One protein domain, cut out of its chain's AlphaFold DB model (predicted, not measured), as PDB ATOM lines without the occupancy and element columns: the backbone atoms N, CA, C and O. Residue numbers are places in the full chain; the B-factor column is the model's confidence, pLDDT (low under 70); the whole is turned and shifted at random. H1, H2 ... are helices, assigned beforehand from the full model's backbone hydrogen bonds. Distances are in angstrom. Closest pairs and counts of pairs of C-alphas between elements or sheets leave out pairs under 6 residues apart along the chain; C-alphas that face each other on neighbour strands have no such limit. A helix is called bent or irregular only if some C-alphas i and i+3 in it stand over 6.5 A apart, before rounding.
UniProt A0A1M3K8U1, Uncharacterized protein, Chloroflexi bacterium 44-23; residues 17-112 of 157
ATOM      1  N   ARG A  17     -59.184 -24.573  35.340       88.44
ATOM      2  CA  ARG A  17     -58.632 -25.424  34.280       88.44
ATOM      3  C   ARG A  17     -57.479 -24.770  33.526       88.44
ATOM      4  O   ARG A  17     -56.415 -25.362  33.362       88.44
ATOM      5  N   ASP A  18     -57.700 -23.542  33.069       89.94
ATOM      6  CA  ASP A  18     -56.720 -22.800  32.281       89.94
ATOM      7  C   ASP A  18     -55.460 -22.481  33.100       89.94
ATOM      8  O   ASP A  18     -54.353 -22.509  32.568       89.94
ATOM      9  N   GLU A  19     -55.604 -22.209  34.397       91.31
ATOM     10  CA  GLU A  19     -54.477 -21.921  35.290       91.31
ATOM     11  C   GLU A  19     -53.639 -23.169  35.565       91.31
ATOM     12  O   GLU A  19     -52.411 -23.106  35.488       91.31
ATOM     13  N   GLN A  20     -54.286 -24.315  35.781       92.75
ATOM     14  CA  GLN A  20     -53.607 -25.604  35.903       92.75
ATOM     15  C   GLN A  20     -52.848 -25.953  34.618       92.75
ATOM     16  O   GLN A  20     -51.666 -26.286  34.674       92.75
ATOM     17  N   LEU A  21     -53.475 -25.793  33.446       93.25
ATOM     18  CA  LEU A  21     -52.805 -26.018  32.162       93.25
ATOM     19  C   LEU A  21     -51.602 -25.089  31.970       93.25
ATOM     20  O   LEU A  21     -50.540 -25.537  31.539       93.25
ATOM     21  N   LEU A  22     -51.739 -23.803  32.303       93.19
ATOM     22  CA  LEU A  22     -50.629 -22.852  32.238       93.19
ATOM     23  C   LEU A  22     -49.469 -23.263  33.140       93.19
ATOM     24  O   LEU A  22     -48.317 -23.134  32.722       93.19
ATOM     25  N   GLN A  23     -49.760 -23.733  34.352       93.56
ATOM     26  CA  GLN A  23     -48.737 -24.174  35.289       93.56
ATOM     27  C   GLN A  23     -47.970 -25.372  34.730       93.56
ATOM     28  O   GLN A  23     -46.748 -25.297  34.595       93.56
ATOM     29  N   VAL A  24     -48.677 -26.407  34.272       94.75
ATOM     30  CA  VAL A  24     -48.032 -27.591  33.692       94.75
ATOM     31  C   VAL A  24     -47.184 -27.214  32.474       94.75
ATOM     32  O   VAL A  24     -46.027 -27.616  32.384       94.75
ATOM     33  N   ILE A  25     -47.696 -26.377  31.559       94.25
ATOM     34  CA  ILE A  25     -46.929 -25.937  30.376       94.25
ATOM     35  C   ILE A  25     -45.669 -25.149  30.777       94.25
ATOM     36  O   ILE A  25     -44.633 -25.280  30.122       94.25
ATOM     37  N   ARG A  26     -45.716 -24.328  31.834       92.25
ATOM     38  CA  ARG A  26     -44.530 -23.593  32.311       92.25
ATOM     39  C   ARG A  26     -43.450 -24.538  32.810       92.25
ATOM     40  O   ARG A  26     -42.283 -24.343  32.481       92.25
ATOM     41  N   GLU A  27     -43.839 -25.560  33.554       93.62
ATOM     42  CA  GLU A  27     -42.904 -26.537  34.099       93.62
ATOM     43  C   GLU A  27     -42.381 -27.522  33.043       93.62
ATOM     44  O   GLU A  27     -41.342 -28.149  33.242       93.62
ATOM     45  N   MET A  28     -43.045 -27.638  31.889       94.50
ATOM     46  CA  MET A  28     -42.523 -28.418  30.763       94.50
ATOM     47  C   MET A  28     -41.226 -27.851  30.178       94.50
ATOM     48  O   MET A  28     -40.547 -28.572  29.454       94.50
ATOM     49  N   ARG A  29     -40.850 -26.599  30.469       92.75
ATOM     50  CA  ARG A  29     -39.627 -25.983  29.922       92.75
ATOM     51  C   ARG A  29     -38.366 -26.786  30.235       92.75
ATOM     52  O   ARG A  29     -37.555 -27.007  29.336       92.75
ATOM     53  N   ASP A  30     -38.232 -27.253  31.472       91.25
ATOM     54  CA  ASP A  30     -37.068 -28.032  31.903       91.25
ATOM     55  C   ASP A  30     -37.084 -29.430  31.285       91.25
ATOM     56  O   ASP A  30     -36.063 -29.915  30.803       91.25
ATOM     57  N   VAL A  31     -38.272 -30.036  31.186       92.94
ATOM     58  CA  VAL A  31     -38.470 -31.324  30.508       92.94
ATOM     59  C   VAL A  31     -38.084 -31.227  29.031       92.94
ATOM     60  O   VAL A  31     -37.394 -32.103  28.519       92.94
ATOM     61  N   ILE A  32     -38.485 -30.154  28.348       94.12
ATOM     62  CA  ILE A  32     -38.149 -29.897  26.942       94.12
ATOM     63  C   ILE A  32     -36.632 -29.808  26.760       94.12
ATOM     64  O   ILE A  32     -36.097 -30.465  25.871       94.12
ATOM     65  N   ASN A  33     -35.946 -29.048  27.617       93.19
ATOM     66  CA  ASN A  33     -34.490 -28.896  27.558       93.19
ATOM     67  C   ASN A  33     -33.736 -30.205  27.842       93.19
ATOM     68  O   ASN A  33     -32.634 -30.382  27.339       93.19
ATOM     69  N   ALA A  34     -34.314 -31.104  28.643       93.12
ATOM     70  CA  ALA A  34     -33.719 -32.401  28.957       93.12
ATOM     71  C   ALA A  34     -34.021 -33.491  27.911       93.12
ATOM     72  O   ALA A  34     -33.314 -34.492  27.858       93.12
ATOM     73  N   THR A  35     -35.088 -33.331  27.121       90.56
ATOM     74  CA  THR A  35     -35.600 -34.385  26.224       90.56
ATOM     75  C   THR A  35     -35.215 -34.170  24.763       90.56
ATOM     76  O   THR A  35     -35.073 -35.142  24.027       90.56
ATOM     77  N   LEU A  36     -35.114 -32.915  24.321       89.75
ATOM     78  CA  LEU A  36     -34.849 -32.572  22.924       89.75
ATOM     79  C   LEU A  36     -33.418 -32.076  22.726       89.75
ATOM     80  O   LEU A  36     -32.789 -31.562  23.651       89.75
ATOM     81  N   GLU A  37     -32.947 -32.139  21.481       90.62
ATOM     82  CA  GLU A  37     -31.708 -31.482  21.078       90.62
ATOM     83  C   GLU A  37     -31.784 -29.969  21.315       90.62
ATOM     84  O   GLU A  37     -32.841 -29.345  21.186       90.62
ATOM     85  N   SER A  38     -30.641 -29.354  21.630       89.38
ATOM     86  CA  SER A  38     -30.574 -27.957  22.092       89.38
ATOM     87  C   SER A  38     -31.300 -26.953  21.180       89.38
ATOM     88  O   SER A  38     -32.008 -26.064  21.660       89.38
ATOM     89  N   GLU A  39     -31.185 -27.110  19.859       88.44
ATOM     90  CA  GLU A  39     -31.843 -26.234  18.888       88.44
ATOM     91  C   GLU A  39     -33.359 -26.480  18.799       88.44
ATOM     92  O   GLU A  39     -34.135 -25.528  18.685       88.44
ATOM     93  N   GLU A  40     -33.808 -27.733  18.894       86.44
ATOM     94  CA  GLU A  40     -35.234 -28.077  18.907       86.44
ATOM     95  C   GLU A  40     -35.909 -27.597  20.192       86.44
ATOM     96  O   GLU A  40     -36.971 -26.966  20.137       86.44
ATOM     97  N   ALA A  41     -35.250 -27.807  21.335       91.94
ATOM     98  CA  ALA A  41     -35.676 -27.304  22.632       91.94
ATOM     99  C   ALA A  41     -35.819 -25.775  22.611       91.94
ATOM    100  O   ALA A  41     -36.851 -25.236  23.026       91.94
ATOM    101  N   ARG A  42     -34.824 -25.065  22.055       92.88
ATOM    102  CA  ARG A  42     -34.847 -23.602  21.902       92.88
ATOM    103  C   ARG A  42     -36.035 -23.140  21.061       92.88
ATOM    104  O   ARG A  42     -36.753 -22.224  21.470       92.88
ATOM    105  N   ARG A  43     -36.270 -23.771  19.905       91.25
ATOM    106  CA  ARG A  43     -37.389 -23.433  19.004       91.25
ATOM    107  C   ARG A  43     -38.743 -23.665  19.663       91.25
ATOM    108  O   ARG A  43     -39.606 -22.784  19.603       91.25
ATOM    109  N   LEU A  44     -38.927 -24.814  20.315       93.00
ATOM    110  CA  LEU A  44     -40.171 -25.129  21.008       93.00
ATOM    111  C   LEU A  44     -40.417 -24.142  22.156       93.00
ATOM    112  O   LEU A  44     -41.469 -23.506  22.191       93.00
ATOM    113  N   ASN A  45     -39.436 -23.915  23.032       94.50
ATOM    114  CA  ASN A  45     -39.567 -22.982  24.157       94.50
ATOM    115  C   ASN A  45     -39.838 -21.533  23.717       94.50
ATOM    116  O   ASN A  45     -40.624 -20.828  24.364       94.50
ATOM    117  N   ALA A  46     -39.248 -21.084  22.605       92.38
ATOM    118  CA  ALA A  46     -39.547 -19.778  22.016       92.38
ATOM    119  C   ALA A  46     -41.007 -19.693  21.540       92.38
ATOM    120  O   ALA A  46     -41.714 -18.740  21.876       92.38
ATOM    121  N   SER A  47     -41.485 -20.718  20.829       91.75
ATOM    122  CA  SER A  47     -42.871 -20.804  20.355       91.75
ATOM    123  C   SER A  47     -43.880 -20.833  21.512       91.75
ATOM    124  O   SER A  47     -44.857 -20.080  21.496       91.75
ATOM    125  N   LEU A  48     -43.613 -21.616  22.565       94.44
ATOM    126  CA  LEU A  48     -44.445 -21.635  23.772       94.44
ATOM    127  C   LEU A  48     -44.494 -20.253  24.426       94.44
ATOM    128  O   LEU A  48     -45.571 -19.740  24.720       94.44
ATOM    129  N   SER A  49     -43.342 -19.602  24.593       93.88
ATOM    130  CA  SER A  49     -43.267 -18.271  25.205       93.88
ATOM    131  C   SER A  49     -44.040 -17.220  24.404       93.88
ATOM    132  O   SER A  49     -44.752 -16.401  24.988       93.88
ATOM    133  N   GLN A  50     -43.962 -17.276  23.072       93.38
ATOM    134  CA  GLN A  50     -44.723 -16.396  22.191       93.38
ATOM    135  C   GLN A  50     -46.233 -16.571  22.396       93.38
ATOM    136  O   GLN A  50     -46.945 -15.581  22.568       93.38
ATOM    137  N   HIS A  51     -46.738 -17.807  22.413       92.25
ATOM    138  CA  HIS A  51     -48.167 -18.062  22.604       92.25
ATOM    139  C   HIS A  51     -48.640 -17.668  24.005       92.25
ATOM    140  O   HIS A  51     -49.614 -16.925  24.132       92.25
ATOM    141  N   LEU A  52     -47.914 -18.079  25.047       92.56
ATOM    142  CA  LEU A  52     -48.282 -17.824  26.440       92.56
ATOM    143  C   LEU A  52     -48.172 -16.351  26.842       92.56
ATOM    144  O   LEU A  52     -48.814 -15.935  27.801       92.56
ATOM    145  N   SER A  53     -47.425 -15.524  26.106       92.38
ATOM    146  CA  SER A  53     -47.420 -14.076  26.356       92.38
ATOM    147  C   SER A  53     -48.826 -13.462  26.268       92.38
ATOM    148  O   SER A  53     -49.157 -12.578  27.057       92.38
ATOM    149  N   ARG A  54     -49.676 -13.999  25.378       88.50
ATOM    150  CA  ARG A  54     -51.068 -13.569  25.170       88.50
ATOM    151  C   ARG A  54     -52.032 -14.101  26.226       88.50
ATOM    152  O   ARG A  54     -53.142 -13.597  26.331       88.50
ATOM    153  N   SER A  55     -51.633 -15.089  27.032       89.12
ATOM    154  CA  SER A  55     -52.525 -15.683  28.037       89.12
ATOM    155  C   SER A  55     -52.758 -14.788  29.260       89.12
ATOM    156  O   SER A  55     -53.587 -15.113  30.115       89.12
ATOM    157  N   LYS A  56     -52.011 -13.679  29.359       87.62
ATOM    158  CA  LYS A  56     -52.183 -12.640  30.383       87.62
ATOM    159  C   LYS A  56     -53.532 -11.933  30.250       87.62
ATOM    160  O   LYS A  56     -54.105 -11.535  31.257       87.62
ATOM    161  N   GLU A  57     -54.042 -11.820  29.029       88.75
ATOM    162  CA  GLU A  57     -55.357 -11.259  28.744       88.75
ATOM    163  C   GLU A  57     -56.416 -12.371  28.833       88.75
ATOM    164  O   GLU A  57     -56.336 -13.341  28.072       88.75
ATOM    165  N   PRO A  58     -57.418 -12.267  29.730       85.88
ATOM    166  CA  PRO A  58     -58.415 -13.324  29.928       85.88
ATOM    167  C   PRO A  58     -59.130 -13.744  28.637       85.88
ATOM    168  O   PRO A  58     -59.318 -14.935  28.406       85.88
ATOM    169  N   ALA A  59     -59.434 -12.785  27.755       87.00
ATOM    170  CA  ALA A  59     -60.110 -13.034  26.481       87.00
ATOM    171  C   ALA A  59     -59.310 -13.935  25.515       87.00
ATOM    172  O   ALA A  59     -59.898 -14.612  24.675       87.00
ATOM    173  N   PHE A  60     -57.979 -13.972  25.633       88.31
ATOM    174  CA  PHE A  60     -57.100 -14.749  24.750       88.31
ATOM    175  C   PHE A  60     -56.474 -15.969  25.433       88.31
ATOM    176  O   PHE A  60     -55.755 -16.732  24.782       88.31
ATOM    177  N   ARG A  61     -56.745 -16.178  26.728       89.12
ATOM    178  CA  ARG A  61     -56.121 -17.220  27.553       89.12
ATOM    179  C   ARG A  61     -56.298 -18.615  26.970       89.12
ATOM    180  O   ARG A  61     -55.302 -19.263  26.650       89.12
ATOM    181  N   GLN A  62     -57.538 -19.036  26.744       89.12
ATOM    182  CA  GLN A  62     -57.831 -20.369  26.221       89.12
ATOM    183  C   GLN A  62     -57.188 -20.601  24.844       89.12
ATOM    184  O   GLN A  62     -56.584 -21.645  24.598       89.12
ATOM    185  N   GLN A  63     -57.244 -19.606  23.949       88.75
ATOM    186  CA  GLN A  63     -56.630 -19.703  22.622       88.75
ATOM    187  C   GLN A  63     -55.098 -19.806  22.702       88.75
ATOM    188  O   GLN A  63     -54.488 -20.557  21.938       88.75
ATOM    189  N   ALA A  64     -54.467 -19.061  23.612       90.75
ATOM    190  CA  ALA A  64     -53.027 -19.109  23.844       90.75
ATOM    191  C   ALA A  64     -52.580 -20.484  24.363       90.75
ATOM    192  O   ALA A  64     -51.623 -21.051  23.832       90.75
ATOM    193  N   ILE A  65     -53.296 -21.036  25.348       92.56
ATOM    194  CA  ILE A  65     -53.030 -22.372  25.900       92.56
ATOM    195  C   ILE A  65     -53.214 -23.427  24.810       92.56
ATOM    196  O   ILE A  65     -52.328 -24.251  24.604       92.56
ATOM    197  N   ARG A  66     -54.311 -23.361  24.049       89.94
ATOM    198  CA  ARG A  66     -54.567 -24.274  22.931       89.94
ATOM    199  C   ARG A  66     -53.408 -24.293  21.939       89.94
ATOM    200  O   ARG A  66     -52.907 -25.365  21.622       89.94
ATOM    201  N   LYS A  67     -52.944 -23.126  21.481       89.56
ATOM    202  CA  LYS A  67     -51.805 -23.045  20.550       89.56
ATOM    203  C   LYS A  67     -50.521 -23.612  21.154       89.56
ATOM    204  O   LYS A  67     -49.762 -24.269  20.454       89.56
ATOM    205  N   ALA A  68     -50.278 -23.394  22.444       92.75
ATOM    206  CA  ALA A  68     -49.137 -23.994  23.130       92.75
ATOM    207  C   ALA A  68     -49.224 -25.533  23.155       92.75
ATOM    208  O   ALA A  68     -48.240 -26.204  22.846       92.75
ATOM    209  N   VAL A  69     -50.402 -26.096  23.437       91.56
ATOM    210  CA  VAL A  69     -50.634 -27.551  23.393       91.56
ATOM    211  C   VAL A  69     -50.482 -28.100  21.972       91.56
ATOM    212  O   VAL A  69     -49.849 -29.139  21.803       91.56
ATOM    213  N   GLU A  70     -50.974 -27.398  20.946       87.38
ATOM    214  CA  GLU A  70     -50.789 -27.784  19.535       87.38
ATOM    215  C   GLU A  70     -49.299 -27.912  19.180       87.38
ATOM    216  O   GLU A  70     -48.905 -28.865  18.504       87.38
ATOM    217  N   ARG A  71     -48.460 -26.996  19.689       88.94
ATOM    218  CA  ARG A  71     -47.000 -27.047  19.514       88.94
ATOM    219  C   ARG A  71     -46.359 -28.199  20.279       88.94
ATOM    220  O   ARG A  71     -45.507 -28.866  19.709       88.94
ATOM    221  N   ILE A  72     -46.760 -28.466  21.524       90.62
ATOM    222  CA  ILE A  72     -46.269 -29.627  22.296       90.62
ATOM    223  C   ILE A  72     -46.611 -30.938  21.583       90.62
ATOM    224  O   ILE A  72     -45.776 -31.835  21.496       90.62
ATOM    225  N   ASP A  73     -47.821 -31.035  21.035       85.69
ATOM    226  CA  ASP A  73     -48.319 -32.224  20.345       85.69
ATOM    227  C   ASP A  73     -47.471 -32.584  19.105       85.69
ATOM    228  O   ASP A  73     -47.518 -33.723  18.645       85.69
ATOM    229  N   GLU A  74     -46.676 -31.643  18.569       83.25
ATOM    230  CA  GLU A  74     -45.725 -31.882  17.470       83.25
ATOM    231  C   GLU A  74     -44.475 -32.668  17.837       83.25
ATOM    232  O   GLU A  74     -43.839 -33.215  16.939       83.25
ATOM    233  N   TYR A  75     -44.167 -32.793  19.124       85.00
ATOM    234  CA  TYR A  75     -42.956 -33.442  19.603       85.00
ATOM    235  C   TYR A  75     -43.353 -34.691  20.398       85.00
ATOM    236  O   TYR A  75     -43.756 -34.561  21.554       85.00
ATOM    237  N   PRO A  76     -43.258 -35.906  19.821       82.38
ATOM    238  CA  PRO A  76     -43.820 -37.121  20.417       82.38
ATOM    239  C   PRO A  76     -43.359 -37.384  21.851       82.38
ATOM    240  O   PRO A  76     -44.193 -37.667  22.712       82.38
ATOM    241  N   LEU A  77     -42.058 -37.225  22.113       85.12
ATOM    242  CA  LEU A  77     -41.470 -37.424  23.439       85.12
ATOM    243  C   LEU A  77     -41.986 -36.388  24.446       85.12
ATOM    244  O   LEU A  77     -42.411 -36.741  25.543       85.12
ATOM    245  N   VAL A  78     -42.024 -35.109  24.062       90.38
ATOM    246  CA  VAL A  78     -42.519 -34.029  24.934       90.38
ATOM    247  C   VAL A  78     -44.014 -34.185  25.200       90.38
ATOM    248  O   VAL A  78     -44.453 -34.015  26.334       90.38
ATOM    249  N   ARG A  79     -44.798 -34.551  24.182       88.50
ATOM    250  CA  ARG A  79     -46.231 -34.838  24.299       88.50
ATOM    251  C   ARG A  79     -46.502 -35.948  25.307       88.50
ATOM    252  O   ARG A  79     -47.421 -35.821  26.113       88.50
ATOM    253  N   GLU A  80     -45.722 -37.026  25.264       86.50
ATOM    254  CA  GLU A  80     -45.865 -38.123  26.219       86.50
ATOM    255  C   GLU A  80     -45.586 -37.654  27.651       86.50
ATOM    256  O   GLU A  80     -46.381 -37.931  28.552       86.50
ATOM    257  N   GLN A  81     -44.502 -36.903  27.859       91.31
ATOM    258  CA  GLN A  81     -44.164 -36.360  29.177       91.31
ATOM    259  C   GLN A  81     -45.220 -35.367  29.679       91.31
ATOM    260  O   GLN A  81     -45.633 -35.437  30.833       91.31
ATOM    261  N   PHE A  82     -45.730 -34.505  28.798       93.00
ATOM    262  CA  PHE A  82     -46.813 -33.578  29.117       93.00
ATOM    263  C   PHE A  82     -48.091 -34.315  29.533       93.00
ATOM    264  O   PHE A  82     -48.715 -33.944  30.521       93.00
ATOM    265  N   SER A  83     -48.447 -35.399  28.834       90.00
ATOM    266  CA  SER A  83     -49.588 -36.254  29.192       90.00
ATOM    267  C   SER A  83     -49.435 -36.878  30.572       90.00
ATOM    268  O   SER A  83     -50.352 -36.796  31.382       90.00
ATOM    269  N   LYS A  84     -48.265 -37.459  30.861       90.56
ATOM    270  CA  LYS A  84     -47.962 -38.048  32.174       90.56
ATOM    271  C   LYS A  84     -48.050 -37.009  33.288       90.56
ATOM    272  O   LYS A  84     -48.585 -37.297  34.351       90.56
ATOM    273  N   LYS A  85     -47.543 -35.803  33.033       92.50
ATOM    274  CA  LYS A  85     -47.550 -34.719  34.013       92.50
ATOM    275  C   LYS A  85     -48.960 -34.214  34.308       92.50
ATOM    276  O   LYS A  85     -49.323 -34.075  35.470       92.50
ATOM    277  N   LEU A  86     -49.778 -34.021  33.271       92.12
ATOM    278  CA  LEU A  86     -51.190 -33.682  33.440       92.12
ATOM    279  C   LEU A  86     -51.942 -34.748  34.244       92.12
ATOM    280  O   LEU A  86     -52.664 -34.399  35.164       92.12
ATOM    281  N   ASP A  87     -51.749 -36.029  33.928       90.12
ATOM    282  CA  ASP A  87     -52.412 -37.143  34.625       90.12
ATOM    283  C   ASP A  87     -52.033 -37.203  36.114       90.12
ATOM    284  O   ASP A  87     -52.868 -37.498  36.966       90.12
ATOM    285  N   ALA A  88     -50.787 -36.849  36.443       89.56
ATOM    286  CA  ALA A  88     -50.301 -36.801  37.818       89.56
ATOM    287  C   ALA A  88     -50.799 -35.575  38.608       89.56
ATOM    288  O   ALA A  88     -51.078 -35.684  39.803       89.56
ATOM    289  N   GLU A  89     -50.885 -34.403  37.974       90.06
ATOM    290  CA  GLU A  89     -51.091 -33.123  38.674       90.06
ATOM    291  C   GLU A  89     -52.520 -32.583  38.566       90.06
ATOM    292  O   GLU A  89     -52.955 -31.773  39.391       90.06
ATOM    293  N   VAL A  90     -53.277 -33.023  37.562       88.69
ATOM    294  CA  VAL A  90     -54.543 -32.406  37.172       88.69
ATOM    295  C   VAL A  90     -55.682 -33.418  37.255       88.69
ATOM    296  O   VAL A  90     -55.918 -34.205  36.349       88.69
ATOM    297  N   LYS A  91     -56.463 -33.339  38.339       85.81
ATOM    298  CA  LYS A  91     -57.515 -34.322  38.684       85.81
ATOM    299  C   LYS A  91     -58.607 -34.524  37.628       85.81
ATOM    300  O   LYS A  91     -59.268 -35.558  37.644       85.81
ATOM    301  N   TRP A  92     -58.877 -33.522  36.790       85.69
ATOM    302  CA  TRP A  92     -59.902 -33.617  35.744       85.69
ATOM    303  C   TRP A  92     -59.372 -34.221  34.442       85.69
ATOM    304  O   TRP A  92     -60.173 -34.570  33.574       85.69
ATOM    305  N   TYR A  93     -58.053 -34.318  34.281       84.44
ATOM    306  CA  TYR A  93     -57.443 -34.950  33.127       84.44
ATOM    307  C   TYR A  93     -57.222 -36.429  33.425       84.44
ATOM    308  O   TYR A  93     -56.736 -36.793  34.490       84.44
ATOM    309  N   VAL A  94     -57.586 -37.276  32.467       82.56
ATOM    310  CA  VAL A  94     -57.279 -38.703  32.496       82.56
ATOM    311  C   VAL A  94     -56.579 -39.022  31.194       82.56
ATOM    312  O   VAL A  94     -57.119 -38.762  30.114       82.56
ATOM    313  N   ARG A  95     -55.371 -39.573  31.291       79.94
ATOM    314  CA  ARG A  95     -54.609 -39.979  30.115       79.94
ATOM    315  C   ARG A  95     -55.369 -41.058  29.327       79.94
ATOM    316  O   ARG A  95     -55.783 -42.064  29.908       79.94
ATOM    317  N   PRO A  96     -55.515 -40.909  28.000       71.12
ATOM    318  CA  PRO A  96     -56.120 -41.939  27.162       71.12
ATOM    319  C   PRO A  96     -55.326 -43.244  27.175       71.12
ATOM    320  O   PRO A  96     -54.094 -43.249  27.243       71.12
ATOM    321  N   LEU A  97     -56.052 -44.360  27.114       68.88
ATOM    322  CA  LEU A  97     -55.476 -45.703  27.110       68.88
ATOM    323  C   LEU A  97     -54.717 -45.949  25.797       68.88
ATOM    324  O   LEU A  97     -55.121 -45.492  24.729       68.88
ATOM    325  N   SER A  98     -53.600 -46.673  25.876       55.12
ATOM    326  CA  SER A  98     -52.771 -47.008  24.714       55.12
ATOM    327  C   SER A  98     -53.572 -47.800  23.675       55.12
ATOM    328  O   SER A  98     -54.029 -48.902  23.979       55.12
ATOM    329  N   GLY A  99     -53.713 -47.266  22.460       56.75
ATOM    330  CA  GLY A  99     -54.351 -47.954  21.330       56.75
ATOM    331  C   GLY A  99     -55.136 -47.031  20.399       56.75
ATOM    332  O   GLY A  99     -55.188 -47.293  19.201       56.75
ATOM    333  N   ASP A 100     -55.679 -45.929  20.920       57.41
ATOM    334  CA  ASP A 100     -56.422 -44.957  20.113       57.41
ATOM    335  C   ASP A 100     -55.498 -43.850  19.563       57.41
ATOM    336  O   ASP A 100     -54.541 -43.451  20.243       57.41
ATOM    337  N   PRO A 101     -55.761 -43.308  18.355       62.09
ATOM    338  CA  PRO A 101     -55.041 -42.151  17.830       62.09
ATOM    339  C   PRO A 101     -55.206 -40.942  18.764       62.09
ATOM    340  O   PRO A 101     -56.221 -40.250  18.768       62.09
ATOM    341  N   PHE A 102     -54.186 -40.700  19.582       66.75
ATOM    342  CA  PHE A 102     -54.211 -39.707  20.650       66.75
ATOM    343  C   PHE A 102     -53.789 -38.322  20.148       66.75
ATOM    344  O   PHE A 102     -52.716 -38.157  19.553       66.75
ATOM    345  N   SER A 103     -54.604 -37.303  20.432       73.19
ATOM    346  CA  SER A 103     -54.244 -35.905  20.202       73.19
ATOM    347  C   SER A 103     -54.528 -35.091  21.446       73.19
ATOM    348  O   SER A 103     -55.678 -34.774  21.746       73.19
ATOM    349  N   MET A 104     -53.454 -34.636  22.091       79.62
ATOM    350  CA  MET A 104     -53.544 -33.881  23.337       79.62
ATOM    351  C   MET A 104     -54.449 -32.653  23.200       79.62
ATOM    352  O   MET A 104     -55.216 -32.321  24.094       79.62
ATOM    353  N   THR A 105     -54.403 -31.982  22.049       77.50
ATOM    354  CA  THR A 105     -55.253 -30.811  21.803       77.50
ATOM    355  C   THR A 105     -56.735 -31.193  21.695       77.50
ATOM    356  O   THR A 105     -57.588 -30.402  22.066       77.50
ATOM    357  N   GLY A 106     -57.079 -32.374  21.180       74.00
ATOM    358  CA  GLY A 106     -58.478 -32.816  21.043       74.00
ATOM    359  C   GLY A 106     -59.073 -33.291  22.339       74.00
ATOM    360  O   GLY A 106     -60.249 -33.074  22.595       74.00
ATOM    361  N   ASP A 107     -58.229 -33.892  23.163       77.44
ATOM    362  CA  ASP A 107     -58.645 -34.335  24.480       77.44
ATOM    363  C   ASP A 107     -58.776 -33.130  25.411       77.44
ATOM    364  O   ASP A 107     -59.725 -33.015  26.175       77.44
ATOM    365  N   LEU A 108     -57.873 -32.153  25.313       82.56
ATOM    366  CA  LEU A 108     -57.949 -30.953  26.140       82.56
ATOM    367  C   LEU A 108     -58.948 -29.912  25.625       82.56
ATOM    368  O   LEU A 108     -59.429 -29.089  26.399       82.56
ATOM    369  N   PHE A 109     -59.312 -29.907  24.352       80.69
ATOM    370  CA  PHE A 109     -60.207 -28.892  23.806       80.69
ATOM    371  C   PHE A 109     -61.229 -29.554  22.893       80.69
ATOM    372  O   PHE A 109     -60.855 -30.349  22.038       80.69
ATOM    373  N   ALA A 110     -62.505 -29.183  23.042       70.31
ATOM    374  CA  ALA A 110     -63.616 -29.677  22.229       70.31
ATOM    375  C   ALA A 110     -63.497 -29.199  20.768       70.31
ATOM    376  O   ALA A 110     -64.188 -28.285  20.323       70.31
ATOM    377  N   ILE A 111     -62.556 -29.786  20.037       67.25
ATOM    378  CA  ILE A 111     -62.218 -29.477  18.653       67.25
ATOM    379  C   ILE A 111     -62.266 -30.791  17.894       67.25
ATOM    380  O   ILE A 111     -61.708 -31.793  18.349       67.25
ATOM    381  N   ASP A 112     -62.893 -30.753  16.723       64.94
ATOM    382  CA  ASP A 112     -62.886 -31.870  15.791       64.94
ATOM    383  C   ASP A 112     -61.436 -32.331  15.523       64.94
ATOM    384  O   ASP A 112     -60.552 -31.485  15.317       64.94
TER     385      ASP A 112
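AT A GLANCE: This is residues 17 to 112 of the 157 residues of an uncharacterized protein of Chloroflexi bacterium 44-23 (UniProt A0A1M3K8U1). What shape do these coordinates make? H1, H2 and H3 make an up-and-down bundle of three helices, and H4 crosses H1 steeply on the side away from H2. A long loop, residues 90 to 103, then swings outward and comes back to the short helix H5, which packs on H3. What is it built of, and how large is it? The printed part has 96 residues with five named helices, H1 to H5 in chain order, and no named strand; its class is all helix. It is compact and rounded, with a radius of gyration of the C-alphas of 12.7 A and spans of 34 by 31 by 25 A.

HOW THE PARTS SIT: What touches the longest helices? H2, residues 38 to 56, forms a helical hairpin with H3, residues 58 to 72, at a shallow tilt of 16 degrees, opposite ways; their closest C-alphas, of Ser 55 and Arg 61, are 3.9 A apart. H2 also forms a hairpin with H1, residues 17 to 35, which touches it with residues 29 to 35 alone, closest at the C-alphas of Asn 33 and Ala 41, 5.3 A. H1 touches H3 with residues 18 to 25 alone, closest at the C-alphas of Asp 18 and Gln 62, 6.6 A. Where are the other two helices? H4, residues 76 to 89, touches H1 at a steep tilt of 46 degrees, opposite ways, with the C-alphas of Ile 32 and Val 78 closest at 6.3 A. H4 and H3 only just touch, only at the corner, with 3 pairs of C-alphas within 8 A, the closest being Ile 72 and Arg 79 at 5.6 A. H5, residues 104 to 108, touches H3, the hub, closest at the C-alphas of Glu 70 and Thr 105, 5.9 A. What do the helix backbones show? Every O i to N i+4 pair is within hydrogen-bond range in H4 and H5, against 12 of 15 in H1, 12 of 15 in H2 and 9 of 11 in H3.

IN THESE COORDINATES: Where do the longer helices run? H2 is 27.8 A long from C-alpha 38 at (-30.574, -27.957, 22.092), and H1 is 26.0 A long from C-alpha 17 at (-58.632, -25.424, 34.280), with a kink of 36 degrees near residue 29. H3 measures 21.7 A and is irregular, with C-alphas 59 and 62 7.7 A apart. Where do the last two lie? H4 measures 20.1 A, and H5 measures 6.0 A and ends at C-alpha 108, (-57.949, -30.953, 26.140).

THE WHOLE: How far does it reach? The two C-alphas farthest apart, of Glu 57 and Gly 99, are 37.4 A apart. Is it continuous and confident? The printed part has no cut; the link from H4 to H5 is long and the other three are tight. The mean pLDDT of the printed part is 86.5, with residues 97 to 102 and 111 to 112 under 70.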